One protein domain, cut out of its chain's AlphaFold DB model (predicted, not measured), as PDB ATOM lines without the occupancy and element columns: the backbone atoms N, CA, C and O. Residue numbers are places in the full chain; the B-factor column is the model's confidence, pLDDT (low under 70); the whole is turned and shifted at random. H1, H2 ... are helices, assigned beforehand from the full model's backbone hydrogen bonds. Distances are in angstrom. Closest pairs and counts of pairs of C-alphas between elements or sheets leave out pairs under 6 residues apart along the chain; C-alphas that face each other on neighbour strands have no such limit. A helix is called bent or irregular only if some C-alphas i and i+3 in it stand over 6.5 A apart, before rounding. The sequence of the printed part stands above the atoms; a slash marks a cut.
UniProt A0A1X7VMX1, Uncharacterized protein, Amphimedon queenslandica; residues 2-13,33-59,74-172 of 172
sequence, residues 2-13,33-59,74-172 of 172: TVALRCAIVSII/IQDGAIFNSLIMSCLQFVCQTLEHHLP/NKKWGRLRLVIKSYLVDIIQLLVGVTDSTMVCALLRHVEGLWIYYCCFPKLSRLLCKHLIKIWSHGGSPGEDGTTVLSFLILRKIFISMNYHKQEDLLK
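AT A GLANCE: This is residues 2 to 13, 33 to 59 and 74 to 172 of the 172 residues of an uncharacterized protein of Amphimedon queenslandica (UniProt A0A1X7VMX1). Look for six helices running up and down in one bundle: H3 and H4 make the middle, H5 and H6 pack on one side of that pair, and H1 and H2 on the other. H6 is the longest, and its far end, residues 166 to 170, sticks out of the body with residues 171 and 172. The printed part has 138 residues with six named helices, H1 to H6 in that order along the chain, and no named strand; the class is all helix. It is compact, with a radius of gyration of the C-alphas of 15.7 A, and spans 55 by 38 by 23 A.

IN THESE COORDINATES: Find C-alpha 147 at (43.109, -29.966, -10.811); from there H6, residues 147 to 170, runs 35.0 A to C-alpha 170 at (53.761, -23.307, 21.872). H5 is residues 122 to 138, 24.5 A, and H4 is residues 101 to 119, 25.7 A. H4 is irregular, with C-alphas 113 and 116 at 7.8 A and a kink of 59 degrees near residue 113. H3, residues 77 to 97, 28.9 A, is irregular too, with C-alphas 79 and 82 at 7.2 A and a kink of 27 degrees near residue 84. H2 is residues 36 to 57, 31.5 A. H1, residues 2 to 13, starts at C-alpha 2, (22.020, -26.039, 2.350).

HOW THE PARTS SIT: Start at H6, which touches H4 the same way at a shallow tilt of 7 degrees; their closest C-alphas, Cys 105 and Thr 147, are 5.2 A apart. With residues 147 to 158 alone, H6 touches H5, its hairpin partner, opposite ways at 31 degrees; the closest C-alphas are Trp 136 and Thr 148, 4.8 A. H4 and H5 touch only at the corner, and only just, with 3 pairs of C-alphas within 8 A; the closest are Tyr 118 and Ser 125, 5.1 A. Look next at the hairpin of H3 and H4, which touch at Leu 95 and Val 104, 6.3 A between C-alphas. H1 touches H3 the same way at 22 degrees, closest at the C-alphas of Ile 12 and Gly 97, 6.0 A. H2 and H4 only just touch, with 3 pairs within 8 A, closest at the C-alphas of Asn 40 and Met 103, 7.1 A. H1 and H6 are apart. Every O i to N i+4 pair is within hydrogen-bond range in H1, H2, H5 and H6, against 15 of 17 in H3 and 13 of 15 in H4.

THE WHOLE: The C-alphas farthest apart, Gln 34 and Lys 172, are 55.2 A apart. Residues 14 to 32 and 60 to 73 are not printed; the C-alpha gaps are 12.6 A from 13 to 33 and 8.6 A from 59 to 74. Of the links printed whole, none is long. Mean pLDDT of the printed part is 76.1; 37 residues are under 70, among them 2 to 13, 139 to 145 and 163 to 172.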
ATOM      1  N   THR A   2      21.548 -24.727   1.853       52.34
ATOM      2  CA  THR A   2      22.020 -26.039   2.350       52.34
ATOM      3  C   THR A   2      21.104 -27.187   1.921       52.34
ATOM      4  O   THR A   2      21.586 -28.264   1.622       52.34
ATOM      5  N   VAL A   3      19.789 -26.951   1.819       56.66
ATOM      6  CA  VAL A   3      18.823 -27.942   1.303       56.66
ATOM      7  C   VAL A   3      19.054 -28.254  -0.178       56.66
ATOM      8  O   VAL A   3      19.061 -29.419  -0.538       56.66
ATOM      9  N   ALA A   4      19.307 -27.249  -1.023       57.25
ATOM     10  CA  ALA A   4      19.567 -27.462  -2.450       57.25
ATOM     11  C   ALA A   4      20.875 -28.238  -2.672       57.25
ATOM     12  O   ALA A   4      20.901 -29.188  -3.447       57.25
ATOM     13  N   LEU A   5      21.926 -27.894  -1.917       60.69
ATOM     14  CA  LEU A   5      23.203 -28.607  -1.951       60.69
ATOM     15  C   LEU A   5      23.066 -30.044  -1.411       60.69
ATOM     16  O   LEU A   5      23.597 -30.977  -2.001       60.69
ATOM     17  N   ARG A   6      22.290 -30.247  -0.337       65.06
ATOM     18  CA  ARG A   6      21.969 -31.590   0.173       65.06
ATOM     19  C   ARG A   6      21.172 -32.411  -0.838       65.06
ATOM     20  O   ARG A   6      21.488 -33.579  -1.016       65.06
ATOM     21  N   CYS A   7      20.180 -31.831  -1.514       56.94
ATOM     22  CA  CYS A   7      19.438 -32.521  -2.571       56.94
ATOM     23  C   CYS A   7      20.358 -32.904  -3.739       56.94
ATOM     24  O   CYS A   7      20.278 -34.030  -4.218       56.94
ATOM     25  N   ALA A   8      21.274 -32.015  -4.138       59.44
ATOM     26  CA  ALA A   8      22.286 -32.298  -5.154       59.44
ATOM     27  C   ALA A   8      23.207 -33.468  -4.745       59.44
ATOM     28  O   ALA A   8      23.427 -34.382  -5.534       59.44
ATOM     29  N   ILE A   9      23.673 -33.499  -3.492       61.62
ATOM     30  CA  ILE A   9      24.506 -34.591  -2.958       61.62
ATOM     31  C   ILE A   9      23.730 -35.911  -2.881       61.62
ATOM     32  O   ILE A   9      24.245 -36.948  -3.292       61.62
ATOM     33  N   VAL A  10      22.484 -35.887  -2.397       63.94
ATOM     34  CA  VAL A  10      21.616 -37.077  -2.357       63.94
ATOM     35  C   VAL A  10      21.358 -37.609  -3.766       63.94
ATOM     36  O   VAL A  10      21.314 -38.822  -3.946       63.94
ATOM     37  N   SER A  11      21.225 -36.728  -4.762       60.84
ATOM     38  CA  SER A  11      21.102 -37.136  -6.162       60.84
ATOM     39  C   SER A  11      22.354 -37.871  -6.639       60.84
ATOM     40  O   SER A  11      22.212 -38.946  -7.198       60.84
ATOM     41  N   ILE A  12      23.564 -37.369  -6.352       57.88
ATOM     42  CA  ILE A  12      24.817 -38.043  -6.739       57.88
ATOM     43  C   ILE A  12      24.976 -39.408  -6.062       57.88
ATOM     44  O   ILE A  12      25.342 -40.378  -6.719       57.88
ATOM     45  N   ILE A  13      24.692 -39.500  -4.758       57.59
ATOM     46  CA  ILE A  13      24.785 -40.772  -4.024       57.59
ATOM     47  C   ILE A  13      23.812 -41.793  -4.627       57.59
ATOM     48  O   ILE A  13      24.189 -42.941  -4.834       57.59
ATOM     49  N   ILE A  33      17.096 -34.218 -10.370       58.25
ATOM     50  CA  ILE A  33      17.725 -33.492 -11.476       58.25
ATOM     51  C   ILE A  33      18.206 -34.543 -12.476       58.25
ATOM     52  O   ILE A  33      19.161 -35.261 -12.203       58.25
ATOM     53  N   GLN A  34      17.503 -34.671 -13.601       59.00
ATOM     54  CA  GLN A  34      17.805 -35.664 -14.642       59.00
ATOM     55  C   GLN A  34      18.865 -35.180 -15.647       59.00
ATOM     56  O   GLN A  34      19.420 -35.988 -16.383       59.00
ATOM     57  N   ASP A  35      19.159 -33.876 -15.666       72.50
ATOM     58  CA  ASP A  35      20.091 -33.250 -16.604       72.50
ATOM     59  C   ASP A  35      21.376 -32.790 -15.890       72.50
ATOM     60  O   ASP A  35      21.345 -31.941 -14.988       72.50
ATOM     61  N   GLY A  36      22.517 -33.339 -16.319       71.44
ATOM     62  CA  GLY A  36      23.842 -33.007 -15.794       71.44
ATOM     63  C   GLY A  36      24.247 -31.544 -16.011       71.44
ATOM     64  O   GLY A  36      24.955 -30.977 -15.179       71.44
ATOM     65  N   ALA A  37      23.755 -30.887 -17.066       74.88
ATOM     66  CA  ALA A  37      24.029 -29.473 -17.310       74.88
ATOM     67  C   ALA A  37      23.307 -28.581 -16.288       74.88
ATOM     68  O   ALA A  37      23.928 -27.708 -15.678       74.88
ATOM     69  N   ILE A  38      22.021 -28.849 -16.029       77.62
ATOM     70  CA  ILE A  38      21.222 -28.124 -15.025       77.62
ATOM     71  C   ILE A  38      21.815 -28.330 -13.630       77.62
ATOM     72  O   ILE A  38      21.926 -27.383 -12.848       77.62
ATOM     73  N   PHE A  39      22.239 -29.557 -13.330       73.81
ATOM     74  CA  PHE A  39      22.930 -29.889 -12.092       73.81
ATOM     75  C   PHE A  39      24.206 -29.058 -11.908       73.81
ATOM     76  O   PHE A  39      24.387 -28.404 -10.875       73.81
ATOM     77  N   ASN A  40      25.060 -29.023 -12.933       80.56
ATOM     78  CA  ASN A  40      26.314 -28.286 -12.892       80.56
ATOM     79  C   ASN A  40      26.090 -26.776 -12.735       80.56
ATOM     80  O   ASN A  40      26.724 -26.140 -11.890       80.56
ATOM     81  N   SER A  41      25.149 -26.200 -13.486       81.44
ATOM     82  CA  SER A  41      24.780 -24.789 -13.352       81.44
ATOM     83  C   SER A  41      24.240 -24.466 -11.960       81.44
ATOM     84  O   SER A  41      24.647 -23.464 -11.370       81.44
ATOM     85  N   LEU A  42      23.388 -25.327 -11.394       80.25
ATOM     86  CA  LEU A  42      22.840 -25.140 -10.051       80.25
ATOM     87  C   LEU A  42      23.942 -25.134  -8.989       80.25
ATOM     88  O   LEU A  42      23.931 -24.272  -8.106       80.25
ATOM     89  N   ILE A  43      24.900 -26.061  -9.080       80.81
ATOM     90  CA  ILE A  43      26.063 -26.080  -8.189       80.81
ATOM     91  C   ILE A  43      26.835 -24.778  -8.330       80.81
ATOM     92  O   ILE A  43      27.016 -24.088  -7.332       80.81
ATOM     93  N   MET A  44      27.231 -24.404  -9.546       83.31
ATOM     94  CA  MET A  44      28.018 -23.193  -9.792       83.31
ATOM     95  C   MET A  44      27.335 -21.941  -9.233       83.31
ATOM     96  O   MET A  44      27.974 -21.154  -8.531       83.31
ATOM     97  N   SER A  45      26.025 -21.795  -9.450       78.50
ATOM     98  CA  SER A  45      25.237 -20.718  -8.846       78.50
ATOM     99  C   SER A  45      25.269 -20.775  -7.318       78.50
ATOM    100  O   SER A  45      25.519 -19.761  -6.668       78.50
ATOM    101  N   CYS A  46      25.067 -21.954  -6.718       80.69
ATOM    102  CA  CYS A  46      25.125 -22.114  -5.265       80.69
ATOM    103  C   CYS A  46      26.494 -21.713  -4.699       80.69
ATOM    104  O   CYS A  46      26.543 -20.973  -3.716       80.69
ATOM    105  N   LEU A  47      27.590 -22.149  -5.327       82.75
ATOM    106  CA  LEU A  47      28.952 -21.803  -4.912       82.75
ATOM    107  C   LEU A  47      29.167 -20.281  -4.943       82.75
ATOM    108  O   LEU A  47      29.706 -19.713  -3.990       82.75
ATOM    109  N   GLN A  48      28.701 -19.611  -5.999       81.25
ATOM    110  CA  GLN A  48      28.817 -18.161  -6.148       81.25
ATOM    111  C   GLN A  48      28.055 -17.404  -5.051       81.25
ATOM    112  O   GLN A  48      28.631 -16.525  -4.403       81.25
ATOM    113  N   PHE A  49      26.796 -17.769  -4.787       77.31
ATOM    114  CA  PHE A  49      26.000 -17.129  -3.735       77.31
ATOM    115  C   PHE A  49      26.619 -17.316  -2.346       77.31
ATOM    116  O   PHE A  49      26.617 -16.380  -1.540       77.31
ATOM    117  N   VAL A  50      27.172 -18.498  -2.047       77.06
ATOM    118  CA  VAL A  50      27.818 -18.743  -0.747       77.06
ATOM    119  C   VAL A  50      29.088 -17.923  -0.592       77.06
ATOM    120  O   VAL A  50      29.266 -17.326   0.468       77.06
ATOM    121  N   CYS A  51      29.936 -17.845  -1.622       75.12
ATOM    122  CA  CYS A  51      31.130 -16.995  -1.583       75.12
ATOM    123  C   CYS A  51      30.772 -15.546  -1.249       75.12
ATOM    124  O   CYS A  51      31.294 -14.999  -0.282       75.12
ATOM    125  N   GLN A  52      29.822 -14.965  -1.987       74.81
ATOM    126  CA  GLN A  52      29.384 -13.583  -1.776       74.81
ATOM    127  C   GLN A  52      28.804 -13.372  -0.370       74.81
ATOM    128  O   GLN A  52      29.094 -12.380   0.295       74.81
ATOM    129  N   THR A  53      28.020 -14.336   0.118       74.94
ATOM    130  CA  THR A  53      27.421 -14.286   1.460       74.94
ATOM    131  C   THR A  53      28.486 -14.357   2.558       74.94
ATOM    132  O   THR A  53      28.416 -13.624   3.547       74.94
ATOM    133  N   LEU A  54      29.479 -15.238   2.403       71.69
ATOM    134  CA  LEU A  54      30.577 -15.382   3.357       71.69
ATOM    135  C   LEU A  54      31.460 -14.140   3.375       71.69
ATOM    136  O   LEU A  54      31.777 -13.665   4.457       71.69
ATOM    137  N   GLU A  55      31.794 -13.580   2.218       71.50
ATOM    138  CA  GLU A  55      32.583 -12.352   2.118       71.50
ATOM    139  C   GLU A  55      31.856 -11.154   2.749       71.50
ATOM    140  O   GLU A  55      32.448 -10.394   3.515       71.50
ATOM    141  N   HIS A  56      30.542 -11.040   2.529       72.00
ATOM    142  CA  HIS A  56      29.728  -9.970   3.104       72.00
ATOM    143  C   HIS A  56      29.586 -10.072   4.634       72.00
ATOM    144  O   HIS A  56      29.569  -9.063   5.344       72.00
ATOM    145  N   HIS A  57      29.459 -11.284   5.183       66.00
ATOM    146  CA  HIS A  57      29.228 -11.476   6.619       66.00
ATOM    147  C   HIS A  57      30.497 -11.735   7.441       66.00
ATOM    148  O   HIS A  57      30.512 -11.427   8.640       66.00
ATOM    149  N   LEU A  58      31.534 -12.298   6.825       67.62
ATOM    150  CA  LEU A  58      32.845 -12.586   7.401       67.62
ATOM    151  C   LEU A  58      33.941 -12.053   6.465       67.62
ATOM    152  O   LEU A  58      34.651 -12.846   5.845       67.62
ATOM    153  N   PRO A  59      34.111 -10.721   6.379       66.94
ATOM    154  CA  PRO A  59      35.200 -10.152   5.603       66.94
ATOM    155  C   PRO A  59      36.525 -10.681   6.153       66.94
ATOM    156  O   PRO A  59      36.837 -10.524   7.339       66.94
ATOM    157  N   ASN A  74      35.910 -13.310  14.179       69.12
ATOM    158  CA  ASN A  74      34.738 -12.489  13.908       69.12
ATOM    159  C   ASN A  74      33.631 -12.754  14.946       69.12
ATOM    160  O   ASN A  74      33.251 -13.897  15.199       69.12
ATOM    161  N   LYS A  75      33.026 -11.690  15.489       66.81
ATOM    162  CA  LYS A  75      31.921 -11.760  16.467       66.81
ATOM    163  C   LYS A  75      30.721 -12.589  15.978       66.81
ATOM    164  O   LYS A  75      29.990 -13.156  16.787       66.81
ATOM    165  N   LYS A  76      30.510 -12.686  14.657       67.44
ATOM    166  CA  LYS A  76      29.426 -13.474  14.039       67.44
ATOM    167  C   LYS A  76      29.756 -14.966  13.899       67.44
ATOM    168  O   LYS A  76      28.847 -15.756  13.633       67.44
ATOM    169  N   TRP A  77      31.009 -15.373  14.130       74.19
ATOM    170  CA  TRP A  77      31.461 -16.761  13.994       74.19
ATOM    171  C   TRP A  77      30.626 -17.730  14.826       74.19
ATOM    172  O   TRP A  77      30.183 -18.743  14.303       74.19
ATOM    173  N   GLY A  78      30.341 -17.403  16.091       71.31
ATOM    174  CA  GLY A  78      29.598 -18.293  16.991       71.31
ATOM    175  C   GLY A  78      28.247 -18.752  16.429       71.31
ATOM    176  O   GLY A  78      27.890 -19.916  16.580       71.31
ATOM    177  N   ARG A  79      27.533 -17.871  15.711       72.75
ATOM    178  CA  ARG A  79      26.231 -18.189  15.095       72.75
ATOM    179  C   ARG A  79      26.377 -18.924  13.763       72.75
ATOM    180  O   ARG A  79      25.573 -19.793  13.447       72.75
ATOM    181  N   LEU A  80      27.404 -18.588  12.983       74.69
ATOM    182  CA  LEU A  80      27.581 -19.094  11.618       74.69
ATOM    183  C   LEU A  80      28.428 -20.371  11.548       74.69
ATOM    184  O   LEU A  80      28.356 -21.098  10.561       74.69
ATOM    185  N   ARG A  81      29.177 -20.703  12.606       79.94
ATOM    186  CA  ARG A  81      30.119 -21.829  12.659       79.94
ATOM    187  C   ARG A  81      29.498 -23.156  12.233       79.94
ATOM    188  O   ARG A  81      30.130 -23.900  11.490       79.94
ATOM    189  N   LEU A  82      28.292 -23.477  12.707       81.50
ATOM    190  CA  LEU A  82      27.624 -24.744  12.381       81.50
ATOM    191  C   LEU A  82      27.179 -24.795  10.917       81.50
ATOM    192  O   LEU A  82      27.368 -25.816  10.258       81.50
ATOM    193  N   VAL A  83      26.649 -23.684  10.401       78.62
ATOM    194  CA  VAL A  83      26.215 -23.562   9.003       78.62
ATOM    195  C   VAL A  83      27.417 -23.670   8.067       78.62
ATOM    196  O   VAL A  83      27.390 -24.469   7.135       78.62
ATOM    197  N   ILE A  84      28.501 -22.947   8.375       83.50
ATOM    198  CA  ILE A  84      29.771 -23.014   7.644       83.50
ATOM    199  C   ILE A  84      30.309 -24.442   7.680       83.50
ATOM    200  O   ILE A  84      30.606 -25.010   6.637       83.50
ATOM    201  N   LYS A  85      30.380 -25.069   8.859       85.56
ATOM    202  CA  LYS A  85      30.864 -26.448   8.987       85.56
ATOM    203  C   LYS A  85      30.056 -27.423   8.131       85.56
ATOM    204  O   LYS A  85      30.666 -28.255   7.469       85.56
ATOM    205  N   SER A  86      28.721 -27.340   8.153       84.69
ATOM    206  CA  SER A  86      27.873 -28.191   7.307       84.69
ATOM    207  C   SER A  86      28.216 -27.989   5.840       84.69
ATOM    208  O   SER A  86      28.482 -28.962   5.153       84.69
ATOM    209  N   TYR A  87      28.287 -26.737   5.391       85.69
ATOM    210  CA  TYR A  87      28.608 -26.418   4.006       85.69
ATOM    211  C   TYR A  87      29.974 -26.970   3.573       85.69
ATOM    212  O   TYR A  87      30.088 -27.590   2.526       85.69
ATOM    213  N   LEU A  88      31.007 -26.815   4.405       87.88
ATOM    214  CA  LEU A  88      32.340 -27.355   4.122       87.88
ATOM    215  C   LEU A  88      32.345 -28.894   4.037       87.88
ATOM    216  O   LEU A  88      33.079 -29.465   3.236       87.88
ATOM    217  N   VAL A  89      31.536 -29.578   4.853       89.19
ATOM    218  CA  VAL A  89      31.347 -31.036   4.739       89.19
ATOM    219  C   VAL A  89      30.661 -31.383   3.421       89.19
ATOM    220  O   VAL A  89      31.121 -32.281   2.719       89.19
ATOM    221  N   ASP A  90      29.601 -30.654   3.081       87.44
ATOM    222  CA  ASP A  90      28.820 -30.865   1.866       87.44
ATOM    223  C   ASP A  90      29.703 -30.678   0.605       87.44
ATOM    224  O   ASP A  90      29.648 -31.490  -0.314       87.44
ATOM    225  N   ILE A  91      30.613 -29.692   0.591       88.94
ATOM    226  CA  ILE A  91      31.587 -29.492  -0.502       88.94
ATOM    227  C   ILE A  91      32.562 -30.664  -0.638       88.94
ATOM    228  O   ILE A  91      32.848 -31.080  -1.759       88.94
ATOM    229  N   ILE A  92      33.063 -31.226   0.469       89.31
ATOM    230  CA  ILE A  92      33.926 -32.417   0.405       89.31
ATOM    231  C   ILE A  92      33.153 -33.602  -0.180       89.31
ATOM    232  O   ILE A  92      33.688 -34.301  -1.032       89.31
ATOM    233  N   GLN A  93      31.908 -33.825   0.252       87.25
ATOM    234  CA  GLN A  93      31.077 -34.907  -0.287       87.25
ATOM    235  C   GLN A  93      30.815 -34.723  -1.784       87.25
ATOM    236  O   GLN A  93      30.912 -35.680  -2.546       87.25
ATOM    237  N   LEU A  94      30.563 -33.486  -2.209       85.06
ATOM    238  CA  LEU A  94      30.384 -33.145  -3.613       85.06
ATOM    239  C   LEU A  94      31.651 -33.436  -4.436       85.06
ATOM    240  O   LEU A  94      31.566 -34.053  -5.491       85.06
ATOM    241  N   LEU A  95      32.828 -33.084  -3.913       84.56
ATOM    242  CA  LEU A  95      34.127 -33.390  -4.528       84.56
ATOM    243  C   LEU A  95      34.409 -34.893  -4.663       84.56
ATOM    244  O   LEU A  95      35.175 -35.289  -5.532       84.56
ATOM    245  N   VAL A  96      33.833 -35.721  -3.790       85.31
ATOM    246  CA  VAL A  96      33.962 -37.186  -3.855       85.31
ATOM    247  C   VAL A  96      32.996 -37.793  -4.864       85.31
ATOM    248  O   VAL A  96      33.325 -38.799  -5.482       85.31
ATOM    249  N   GLY A  97      31.804 -37.214  -4.996       80.56
ATOM    250  CA  GLY A  97      30.747 -37.757  -5.839       80.56
ATOM    251  C   GLY A  97      30.828 -37.337  -7.307       80.56
ATOM    252  O   GLY A  97      30.308 -38.042  -8.166       80.56
ATOM    253  N   VAL A  98      31.453 -36.199  -7.613       80.31
ATOM    254  CA  VAL A  98      31.547 -35.705  -8.990       80.31
ATOM    255  C   VAL A  98      32.766 -36.289  -9.701       80.31
ATOM    256  O   VAL A  98      33.887 -36.198  -9.209       80.31
ATOM    257  N   THR A  99      32.542 -36.836 -10.895       76.38
ATOM    258  CA  THR A  99      33.583 -37.385 -11.780       76.38
ATOM    259  C   THR A  99      33.950 -36.456 -12.942       76.38
ATOM    260  O   THR A  99      34.994 -36.642 -13.560       76.38
ATOM    261  N   ASP A 100      33.129 -35.443 -13.231       81.06
ATOM    262  CA  ASP A 100      33.372 -34.466 -14.296       81.06
ATOM    263  C   ASP A 100      34.568 -33.549 -13.966       81.06
ATOM    264  O   ASP A 100      34.538 -32.805 -12.982       81.06
ATOM    265  N   SER A 101      35.615 -33.579 -14.802       80.44
ATOM    266  CA  SER A 101      36.869 -32.834 -14.574       80.44
ATOM    267  C   SER A 101      36.643 -31.319 -14.463       80.44
ATOM    268  O   SER A 101      37.214 -30.653 -13.590       80.44
ATOM    269  N   THR A 102      35.740 -30.768 -15.281       82.50
ATOM    270  CA  THR A 102      35.408 -29.334 -15.275       82.50
ATOM    271  C   THR A 102      34.816 -28.914 -13.932       82.50
ATOM    272  O   THR A 102      35.249 -27.925 -13.329       82.50
ATOM    273  N   MET A 103      33.865 -29.695 -13.424       84.06
ATOM    274  CA  MET A 103      33.234 -29.462 -12.133       84.06
ATOM    275  C   MET A 103      34.201 -29.698 -10.967       84.06
ATOM    276  O   MET A 103      34.237 -28.887 -10.042       84.06
ATOM    277  N   VAL A 104      35.043 -30.736 -11.016       85.56
ATOM    278  CA  VAL A 104      36.106 -30.947 -10.014       85.56
ATOM    279  C   VAL A 104      37.033 -29.731  -9.957       85.56
ATOM    280  O   VAL A 104      37.333 -29.226  -8.874       85.56
ATOM    281  N   CYS A 105      37.439 -29.196 -11.109       85.88
ATOM    282  CA  CYS A 105      38.270 -27.999 -11.192       85.88
ATOM    283  C   CYS A 105      37.575 -26.762 -10.600       85.88
ATOM    284  O   CYS A 105      38.184 -26.011  -9.832       85.88
ATOM    285  N   ALA A 106      36.288 -26.561 -10.894       85.88
ATOM    286  CA  ALA A 106      35.502 -25.470 -10.321       85.88
ATOM    287  C   ALA A 106      35.359 -25.589  -8.793       85.88
ATOM    288  O   ALA A 106      35.553 -24.607  -8.070       85.88
ATOM    289  N   LEU A 107      35.100 -26.797  -8.287       87.88
ATOM    290  CA  LEU A 107      35.026 -27.077  -6.855       87.88
ATOM    291  C   LEU A 107      36.370 -26.851  -6.165       87.88
ATOM    292  O   LEU A 107      36.402 -26.252  -5.093       87.88
ATOM    293  N   LEU A 108      37.485 -27.259  -6.776       88.06
ATOM    294  CA  LEU A 108      38.819 -27.002  -6.235       88.06
ATOM    295  C   LEU A 108      39.120 -25.502  -6.149       88.06
ATOM    296  O   LEU A 108      39.588 -25.050  -5.106       88.06
ATOM    297  N   ARG A 109      38.787 -24.709  -7.177       88.06
ATOM    298  CA  ARG A 109      38.907 -23.237  -7.109       88.06
ATOM    299  C   ARG A 109      38.056 -22.647  -5.987       88.06
ATOM    300  O   ARG A 109      38.504 -21.769  -5.256       88.06
ATOM    301  N   HIS A 110      36.842 -23.156  -5.807       88.56
ATOM    302  CA  HIS A 110      35.983 -22.725  -4.713       88.56
ATOM    303  C   HIS A 110      36.574 -23.088  -3.337       88.56
ATOM    304  O   HIS A 110      36.607 -22.256  -2.431       88.56
ATOM    305  N   VAL A 111      37.120 -24.299  -3.182       89.19
ATOM    306  CA  VAL A 111      37.838 -24.730  -1.971       89.19
ATOM    307  C   VAL A 111      39.074 -23.868  -1.717       89.19
ATOM    308  O   VAL A 111      39.364 -23.546  -0.564       89.19
ATOM    309  N   GLU A 112      39.775 -23.442  -2.767       86.69
ATOM    310  CA  GLU A 112      40.903 -22.519  -2.662       86.69
ATOM    311  C   GLU A 112      40.501 -21.164  -2.069       86.69
ATOM    312  O   GLU A 112      41.303 -20.567  -1.364       86.69
ATOM    313  N   GLY A 113      39.271 -20.689  -2.280       83.38
ATOM    314  CA  GLY A 113      38.742 -19.501  -1.597       83.38
ATOM    315  C   GLY A 113      38.333 -19.764  -0.142       83.38
ATOM    316  O   GLY A 113      38.300 -18.850   0.680       83.38
ATOM    317  N   LEU A 114      38.056 -21.023   0.205       85.38
ATOM    318  CA  LEU A 114      37.511 -21.412   1.508       85.38
ATOM    319  C   LEU A 114      38.520 -22.026   2.478       85.38
ATOM    320  O   LEU A 114      38.171 -22.322   3.623       85.38
ATOM    321  N   TRP A 115      39.763 -22.229   2.050       85.06
ATOM    322  CA  TRP A 115      40.789 -22.938   2.819       85.06
ATOM    323  C   TRP A 115      40.964 -22.416   4.258       85.06
ATOM    324  O   TRP A 115      41.128 -23.215   5.178       85.06
ATOM    325  N   ILE A 116      40.832 -21.102   4.487       82.44
ATOM    326  CA  ILE A 116      40.952 -20.497   5.826       82.44
ATOM    327  C   ILE A 116      39.824 -20.976   6.756       82.44
ATOM    328  O   ILE A 116      40.055 -21.248   7.934       82.44
ATOM    329  N   TYR A 117      38.609 -21.159   6.232       84.62
ATOM    330  CA  TYR A 117      37.489 -21.703   7.001       84.62
ATOM    331  C   TYR A 117      37.715 -23.174   7.366       84.62
ATOM    332  O   TYR A 117      37.347 -23.589   8.466       84.62
ATOM    333  N   TYR A 118      38.363 -23.955   6.494       85.44
ATOM    334  CA  TYR A 118      38.759 -25.331   6.810       85.44
ATOM    335  C   TYR A 118      39.782 -25.390   7.949       85.44
ATOM    336  O   TYR A 118      39.701 -26.308   8.770       85.44
ATOM    337  N   CYS A 119      40.703 -24.425   8.055       83.81
ATOM    338  CA  CYS A 119      41.672 -24.358   9.157       83.81
ATOM    339  C   CYS A 119      40.999 -24.208  10.533       83.81
ATOM    340  O   CYS A 119      41.485 -24.756  11.519       83.81
ATOM    341  N   CYS A 120      39.820 -23.579  10.614       83.88
ATOM    342  CA  CYS A 120      39.050 -23.495  11.862       83.88
ATOM    343  C   CYS A 120      38.474 -24.848  12.341       83.88
ATOM    344  O   CYS A 120      37.916 -24.935  13.441       83.88
ATOM    345  N   PHE A 121      38.569 -25.910  11.529       86.88
ATOM    346  CA  PHE A 121      38.045 -27.243  11.831       86.88
ATOM    347  C   PHE A 121      39.089 -28.344  11.560       86.88
ATOM    348  O   PHE A 121      38.964 -29.067  10.572       86.88
ATOM    349  N   PRO A 122      40.049 -28.595  12.473       85.12
ATOM    350  CA  PRO A 122      41.185 -29.504  12.248       85.12
ATOM    351  C   PRO A 122      40.832 -30.930  11.793       85.12
ATOM    352  O   PRO A 122      41.610 -31.601  11.116       85.12
ATOM    353  N   LYS A 123      39.676 -31.461  12.211       87.31
ATOM    354  CA  LYS A 123      39.190 -32.777  11.749       87.31
ATOM    355  C   LYS A 123      38.764 -32.732  10.276       87.31
ATOM    356  O   LYS A 123      39.044 -33.666   9.535       87.31
ATOM    357  N   LEU A 124      38.124 -31.639   9.869       88.25
ATOM    358  CA  LEU A 124      37.623 -31.435   8.517       88.25
ATOM    359  C   LEU A 124      38.748 -31.086   7.542       88.25
ATOM    360  O   LEU A 124      38.786 -31.643   6.452       88.25
ATOM    361  N   SER A 125      39.710 -30.253   7.950       88.56
ATOM    362  CA  SER A 125      40.894 -29.958   7.129       88.56
ATOM    363  C   SER A 125      41.686 -31.233   6.832       88.56
ATOM    364  O   SER A 125      42.070 -31.455   5.693       88.56
ATOM    365  N   ARG A 126      41.846 -32.136   7.813       88.81
ATOM    366  CA  ARG A 126      42.469 -33.453   7.583       88.81
ATOM    367  C   ARG A 126      41.703 -34.313   6.578       88.81
ATOM    368  O   ARG A 126      42.334 -34.998   5.778       88.81
ATOM    369  N   LEU A 127      40.370 -34.292   6.619       90.75
ATOM    370  CA  LEU A 127      39.540 -35.012   5.651       90.75
ATOM    371  C   LEU A 127      39.734 -34.450   4.236       90.75
ATOM    372  O   LEU A 127      39.988 -35.216   3.310       90.75
ATOM    373  N   LEU A 128      39.698 -33.123   4.095       90.56
ATOM    374  CA  LEU A 128      39.968 -32.446   2.831       90.56
ATOM    375  C   LEU A 128      41.367 -32.795   2.304       90.56
ATOM    376  O   LEU A 128      41.492 -33.212   1.158       90.56
ATOM    377  N   CYS A 129      42.407 -32.709   3.140       90.25
ATOM    378  CA  CYS A 129      43.775 -33.057   2.748       90.25
ATOM    379  C   CYS A 129      43.877 -34.488   2.208       90.25
ATOM    380  O   CYS A 129      44.506 -34.701   1.178       90.25
ATOM    381  N   LYS A 130      43.230 -35.468   2.855       89.69
ATOM    382  CA  LYS A 130      43.207 -36.853   2.355       89.69
ATOM    383  C   LYS A 130      42.614 -36.944   0.948       89.69
ATOM    384  O   LYS A 130      43.148 -37.676   0.122       89.69
ATOM    385  N   HIS A 131      41.537 -36.211   0.672       88.50
ATOM    386  CA  HIS A 131      40.933 -36.189  -0.661       88.50
ATOM    387  C   HIS A 131      41.801 -35.467  -1.690       88.50
ATOM    388  O   HIS A 131      42.004 -36.001  -2.774       88.50
ATOM    389  N   LEU A 132      42.386 -34.320  -1.343       87.81
ATOM    390  CA  LEU A 132      43.300 -33.600  -2.232       87.81
ATOM    391  C   LEU A 132      44.537 -34.435  -2.585       87.81
ATOM    392  O   LEU A 132      44.969 -34.411  -3.730       87.81
ATOM    393  N   ILE A 133      45.075 -35.211  -1.636       88.75
ATOM    394  CA  ILE A 133      46.179 -36.149  -1.896       88.75
ATOM    395  C   ILE A 133      45.743 -37.237  -2.878       88.75
ATOM    396  O   ILE A 133      46.508 -37.576  -3.773       88.75
ATOM    397  N   LYS A 134      44.519 -37.770  -2.748       87.12
ATOM    398  CA  LYS A 134      43.989 -38.732  -3.723       87.12
ATOM    399  C   LYS A 134      43.903 -38.107  -5.113       87.12
ATOM    400  O   LYS A 134      44.440 -38.697  -6.036       87.12
ATOM    401  N   ILE A 135      43.305 -36.923  -5.249       84.25
ATOM    402  CA  ILE A 135      43.192 -36.221  -6.540       84.25
ATOM    403  C   ILE A 135      44.582 -35.977  -7.137       84.25
ATOM    404  O   ILE A 135      44.829 -36.318  -8.286       84.25
ATOM    405  N   TRP A 136      45.516 -35.480  -6.325       84.69
ATOM    406  CA  TRP A 136      46.897 -35.246  -6.736       84.69
ATOM    407  C   TRP A 136      47.624 -36.531  -7.163       84.69
ATOM    408  O   TRP A 136      48.359 -36.519  -8.141       84.69
ATOM    409  N   SER A 137      47.394 -37.647  -6.466       80.00
ATOM    410  CA  SER A 137      48.007 -38.949  -6.761       80.00
ATOM    411  C   SER A 137      47.387 -39.671  -7.961       80.00
ATOM    412  O   SER A 137      48.063 -40.509  -8.548       80.00
ATOM    413  N   HIS A 138      46.114 -39.421  -8.281       73.56
ATOM    414  CA  HIS A 138      45.420 -40.062  -9.409       73.56
ATOM    415  C   HIS A 138      45.518 -39.234 -10.699       73.56
ATOM    416  O   HIS A 138      45.373 -39.792 -11.782       73.56
ATOM    417  N   GLY A 139      45.795 -37.928 -10.609       61.91
ATOM    418  CA  GLY A 139      46.081 -37.061 -11.756       61.91
ATOM    419  C   GLY A 139      47.469 -37.337 -12.343       61.91
ATOM    420  O   GLY A 139      48.383 -36.536 -12.170       61.91
ATOM    421  N   GLY A 140      47.626 -38.499 -12.986       48.72
ATOM    422  CA  GLY A 140      48.896 -39.061 -13.460       48.72
ATOM    423  C   GLY A 140      49.507 -38.427 -14.717       48.72
ATOM    424  O   GLY A 140      50.627 -38.790 -15.063       48.72
ATOM    425  N   SER A 141      48.842 -37.466 -15.363       46.84
ATOM    426  CA  SER A 141      49.426 -36.693 -16.469       46.84
ATOM    427  C   SER A 141      49.598 -35.225 -16.067       46.84
ATOM    428  O   SER A 141      48.610 -34.497 -15.931       46.84
ATOM    429  N   PRO A 142      50.840 -34.751 -15.868       46.78
ATOM    430  CA  PRO A 142      51.126 -33.330 -15.735       46.78
ATOM    431  C   PRO A 142      50.654 -32.588 -16.995       46.78
ATOM    432  O   PRO A 142      51.241 -32.753 -18.060       46.78
ATOM    433  N   GLY A 143      49.615 -31.758 -16.876       51.38
ATOM    434  CA  GLY A 143      49.251 -30.777 -17.906       51.38
ATOM    435  C   GLY A 143      47.879 -30.923 -18.566       51.38
ATOM    436  O   GLY A 143      47.505 -30.006 -19.291       51.38
ATOM    437  N   GLU A 144      47.112 -31.986 -18.308       53.03
ATOM    438  CA  GLU A 144      45.816 -32.180 -18.991       53.03
ATOM    439  C   GLU A 144      44.639 -31.517 -18.252       53.03
ATOM    440  O   GLU A 144      43.762 -30.939 -18.882       53.03
ATOM    441  N   ASP A 145      44.694 -31.448 -16.915       60.88
ATOM    442  CA  ASP A 145      43.670 -30.809 -16.086       60.88
ATOM    443  C   ASP A 145      44.321 -30.021 -14.935       60.88
ATOM    444  O   ASP A 145      45.077 -30.563 -14.126       60.88
ATOM    445  N   GLY A 146      44.025 -28.724 -14.792       70.44
ATOM    446  CA  GLY A 146      44.576 -27.854 -13.730       70.44
ATOM    447  C   GLY A 146      44.246 -28.267 -12.278       70.44
ATOM    448  O   GLY A 146      44.600 -27.562 -11.332       70.44
ATOM    449  N   THR A 147      43.575 -29.402 -12.084       78.38
ATOM    450  CA  THR A 147      43.109 -29.966 -10.811       78.38
ATOM    451  C   THR A 147      44.257 -30.447  -9.916       78.38
ATOM    452  O   THR A 147      44.227 -30.205  -8.706       78.38
ATOM    453  N   THR A 148      45.312 -31.047 -10.481       81.75
ATOM    454  CA  THR A 148      46.492 -31.522  -9.727       81.75
ATOM    455  C   THR A 148      47.272 -30.359  -9.110       81.75
ATOM    456  O   THR A 148      47.611 -30.390  -7.923       81.75
ATOM    457  N   VAL A 149      47.499 -29.290  -9.886       84.88
ATOM    458  CA  VAL A 149      48.183 -28.072  -9.415       84.88
ATOM    459  C   VAL A 149      47.366 -27.384  -8.324       84.88
ATOM    460  O   VAL A 149      47.902 -27.082  -7.256       84.88
ATOM    461  N   LEU A 150      46.060 -27.193  -8.544       85.56
ATOM    462  CA  LEU A 150      45.165 -26.603  -7.544       85.56
ATOM    463  C   LEU A 150      45.144 -27.421  -6.247       85.56
ATOM    464  O   LEU A 150      45.261 -26.856  -5.159       85.56
ATOM    465  N   SER A 151      45.074 -28.750  -6.347       86.25
ATOM    466  CA  SER A 151      45.082 -29.636  -5.180       86.25
ATOM    467  C   SER A 151      46.353 -29.469  -4.347       86.25
ATOM    468  O   SER A 151      46.280 -29.329  -3.123       86.25
ATOM    469  N   PHE A 152      47.515 -29.405  -5.003       86.44
ATOM    470  CA  PHE A 152      48.793 -29.171  -4.335       86.44
ATOM    471  C   PHE A 152      48.869 -27.787  -3.670       86.44
ATOM    472  O   PHE A 152      49.316 -27.671  -2.525       86.44
ATOM    473  N   LEU A 153      48.393 -26.733  -4.340       88.31
ATOM    474  CA  LEU A 153      48.374 -25.376  -3.783       88.31
ATOM    475  C   LEU A 153      47.511 -25.288  -2.519       88.31
ATOM    476  O   LEU A 153      47.940 -24.707  -1.518       88.31
ATOM    477  N   ILE A 154      46.325 -25.899  -2.536       88.25
ATOM    478  CA  ILE A 154      45.424 -25.930  -1.378       88.25
ATOM    479  C   ILE A 154      46.061 -26.723  -0.229       88.25
ATOM    480  O   ILE A 154      46.060 -26.252   0.911       88.25
ATOM    481  N   LEU A 155      46.663 -27.885  -0.516       89.06
ATOM    482  CA  LEU A 155      47.398 -28.681   0.475       89.06
ATOM    483  C   LEU A 155      48.497 -27.862   1.153       89.06
ATOM    484  O   LEU A 155      48.574 -27.829   2.383       89.06
ATOM    485  N   ARG A 156      49.311 -27.156   0.361       88.19
ATOM    486  CA  ARG A 156      50.385 -26.298   0.865       88.19
ATOM    487  C   ARG A 156      49.841 -25.182   1.760       88.19
ATOM    488  O   ARG A 156      50.368 -24.990   2.855       88.19
ATOM    489  N   LYS A 157      48.783 -24.477   1.336       86.62
ATOM    490  CA  LYS A 157      48.145 -23.400   2.119       86.62
ATOM    491  C   LYS A 157      47.664 -23.899   3.487       86.62
ATOM    492  O   LYS A 157      47.995 -23.300   4.512       86.62
ATOM    493  N   ILE A 158      46.952 -25.030   3.515       86.06
ATOM    494  CA  ILE A 158      46.444 -25.634   4.759       86.06
ATOM    495  C   ILE A 158      47.601 -26.071   5.662       86.06
ATOM    496  O   ILE A 158      47.584 -25.782   6.859       86.06
ATOM    497  N   PHE A 159      48.613 -26.746   5.111       85.19
ATOM    498  CA  PHE A 159      49.731 -27.255   5.904       85.19
ATOM    499  C   PHE A 159      50.531 -26.124   6.550       85.19
ATOM    500  O   PHE A 159      50.786 -26.167   7.751       85.19
ATOM    501  N   ILE A 160      50.878 -25.088   5.785       83.19
ATOM    502  CA  ILE A 160      51.610 -23.927   6.299       83.19
ATOM    503  C   ILE A 160      50.830 -23.283   7.454       83.19
ATOM    504  O   ILE A 160      51.363 -23.117   8.547       83.19
ATOM    505  N   SER A 161      49.541 -23.011   7.253       78.38
ATOM    506  CA  SER A 161      48.691 -22.370   8.262       78.38
ATOM    507  C   SER A 161      48.503 -23.197   9.539       78.38
ATOM    508  O   SER A 161      48.565 -22.651  10.639       78.38
ATOM    509  N   MET A 162      48.321 -24.513   9.419       74.81
ATOM    510  CA  MET A 162      48.166 -25.401  10.576       74.81
ATOM    511  C   MET A 162      49.454 -25.503  11.406       74.81
ATOM    512  O   MET A 162      49.384 -25.640  12.627       74.81
ATOM    513  N   ASN A 163      50.627 -25.421  10.766       68.31
ATOM    514  CA  ASN A 163      51.908 -25.405  11.472       68.31
ATOM    515  C   ASN A 163      52.151 -24.070  12.192       68.31
ATOM    516  O   ASN A 163      52.599 -24.095  13.335       68.31
ATOM    517  N   TYR A 164      51.784 -22.932  11.591       64.44
ATOM    518  CA  TYR A 164      51.876 -21.625  12.259       64.44
ATOM    519  C   TYR A 164      51.033 -21.557  13.540       64.44
ATOM    520  O   TYR A 164      51.548 -21.155  14.579       64.44
ATOM    521  N   HIS A 165      49.783 -22.032  13.506       58.56
ATOM    522  CA  HIS A 165      48.927 -22.050  14.702       58.56
ATOM    523  C   HIS A 165      49.529 -22.892  15.833       58.56
ATOM    524  O   HIS A 165      49.473 -22.519  17.000       58.56
ATOM    525  N   LYS A 166      50.137 -24.034  15.491       56.94
ATOM    526  CA  LYS A 166      50.781 -24.896  16.484       56.94
ATOM    527  C   LYS A 166      52.001 -24.219  17.116       56.94
ATOM    528  O   LYS A 166      52.283 -24.490  18.273       56.94
ATOM    529  N   GLN A 167      52.710 -23.354  16.388       47.50
ATOM    530  CA  GLN A 167      53.829 -22.591  16.945       47.50
ATOM    531  C   GLN A 167      53.375 -21.425  17.830       47.50
ATOM    532  O   GLN A 167      53.988 -21.210  18.868       47.50
ATOM    533  N   GLU A 168      52.286 -20.723  17.493       52.09
ATOM    534  CA  GLU A 168      51.725 -19.673  18.363       52.09
ATOM    535  C   GLU A 168      51.187 -20.215  19.697       52.09
ATOM    536  O   GLU A 168      51.319 -19.540  20.714       52.09
ATOM    537  N   ASP A 169      50.616 -21.426  19.717       52.00
ATOM    538  CA  ASP A 169      50.193 -22.090  20.962       52.00
ATOM    539  C   ASP A 169      51.376 -22.610  21.800       52.00
ATOM    540  O   ASP A 169      51.232 -22.794  23.001       52.00
ATOM    541  N   LEU A 170      52.537 -22.866  21.181       48.12
ATOM    542  CA  LEU A 170      53.761 -23.307  21.872       48.12
ATOM    543  C   LEU A 170      54.607 -22.140  22.405       48.12
ATOM    544  O   LEU A 170      55.519 -22.361  23.196       48.12
ATOM    545  N   LEU A 171      54.337 -20.919  21.941       50.56
ATOM    546  CA  LEU A 171      55.029 -19.687  22.333       50.56
ATOM    547  C   LEU A 171      54.247 -18.865  23.378       50.56
ATOM    548  O   LEU A 171      54.658 -17.750  23.700       50.56
ATOM    549  N   LYS A 172      53.135 -19.395  23.900       41.62
ATOM    550  CA  LYS A 172      52.362 -18.841  25.022       41.62
ATOM    551  C   LYS A 172      52.482 -19.739  26.242       41.62
ATOM    552  O   LYS A 172      52.438 -19.173  27.354       41.62
TER     553      LYS A 172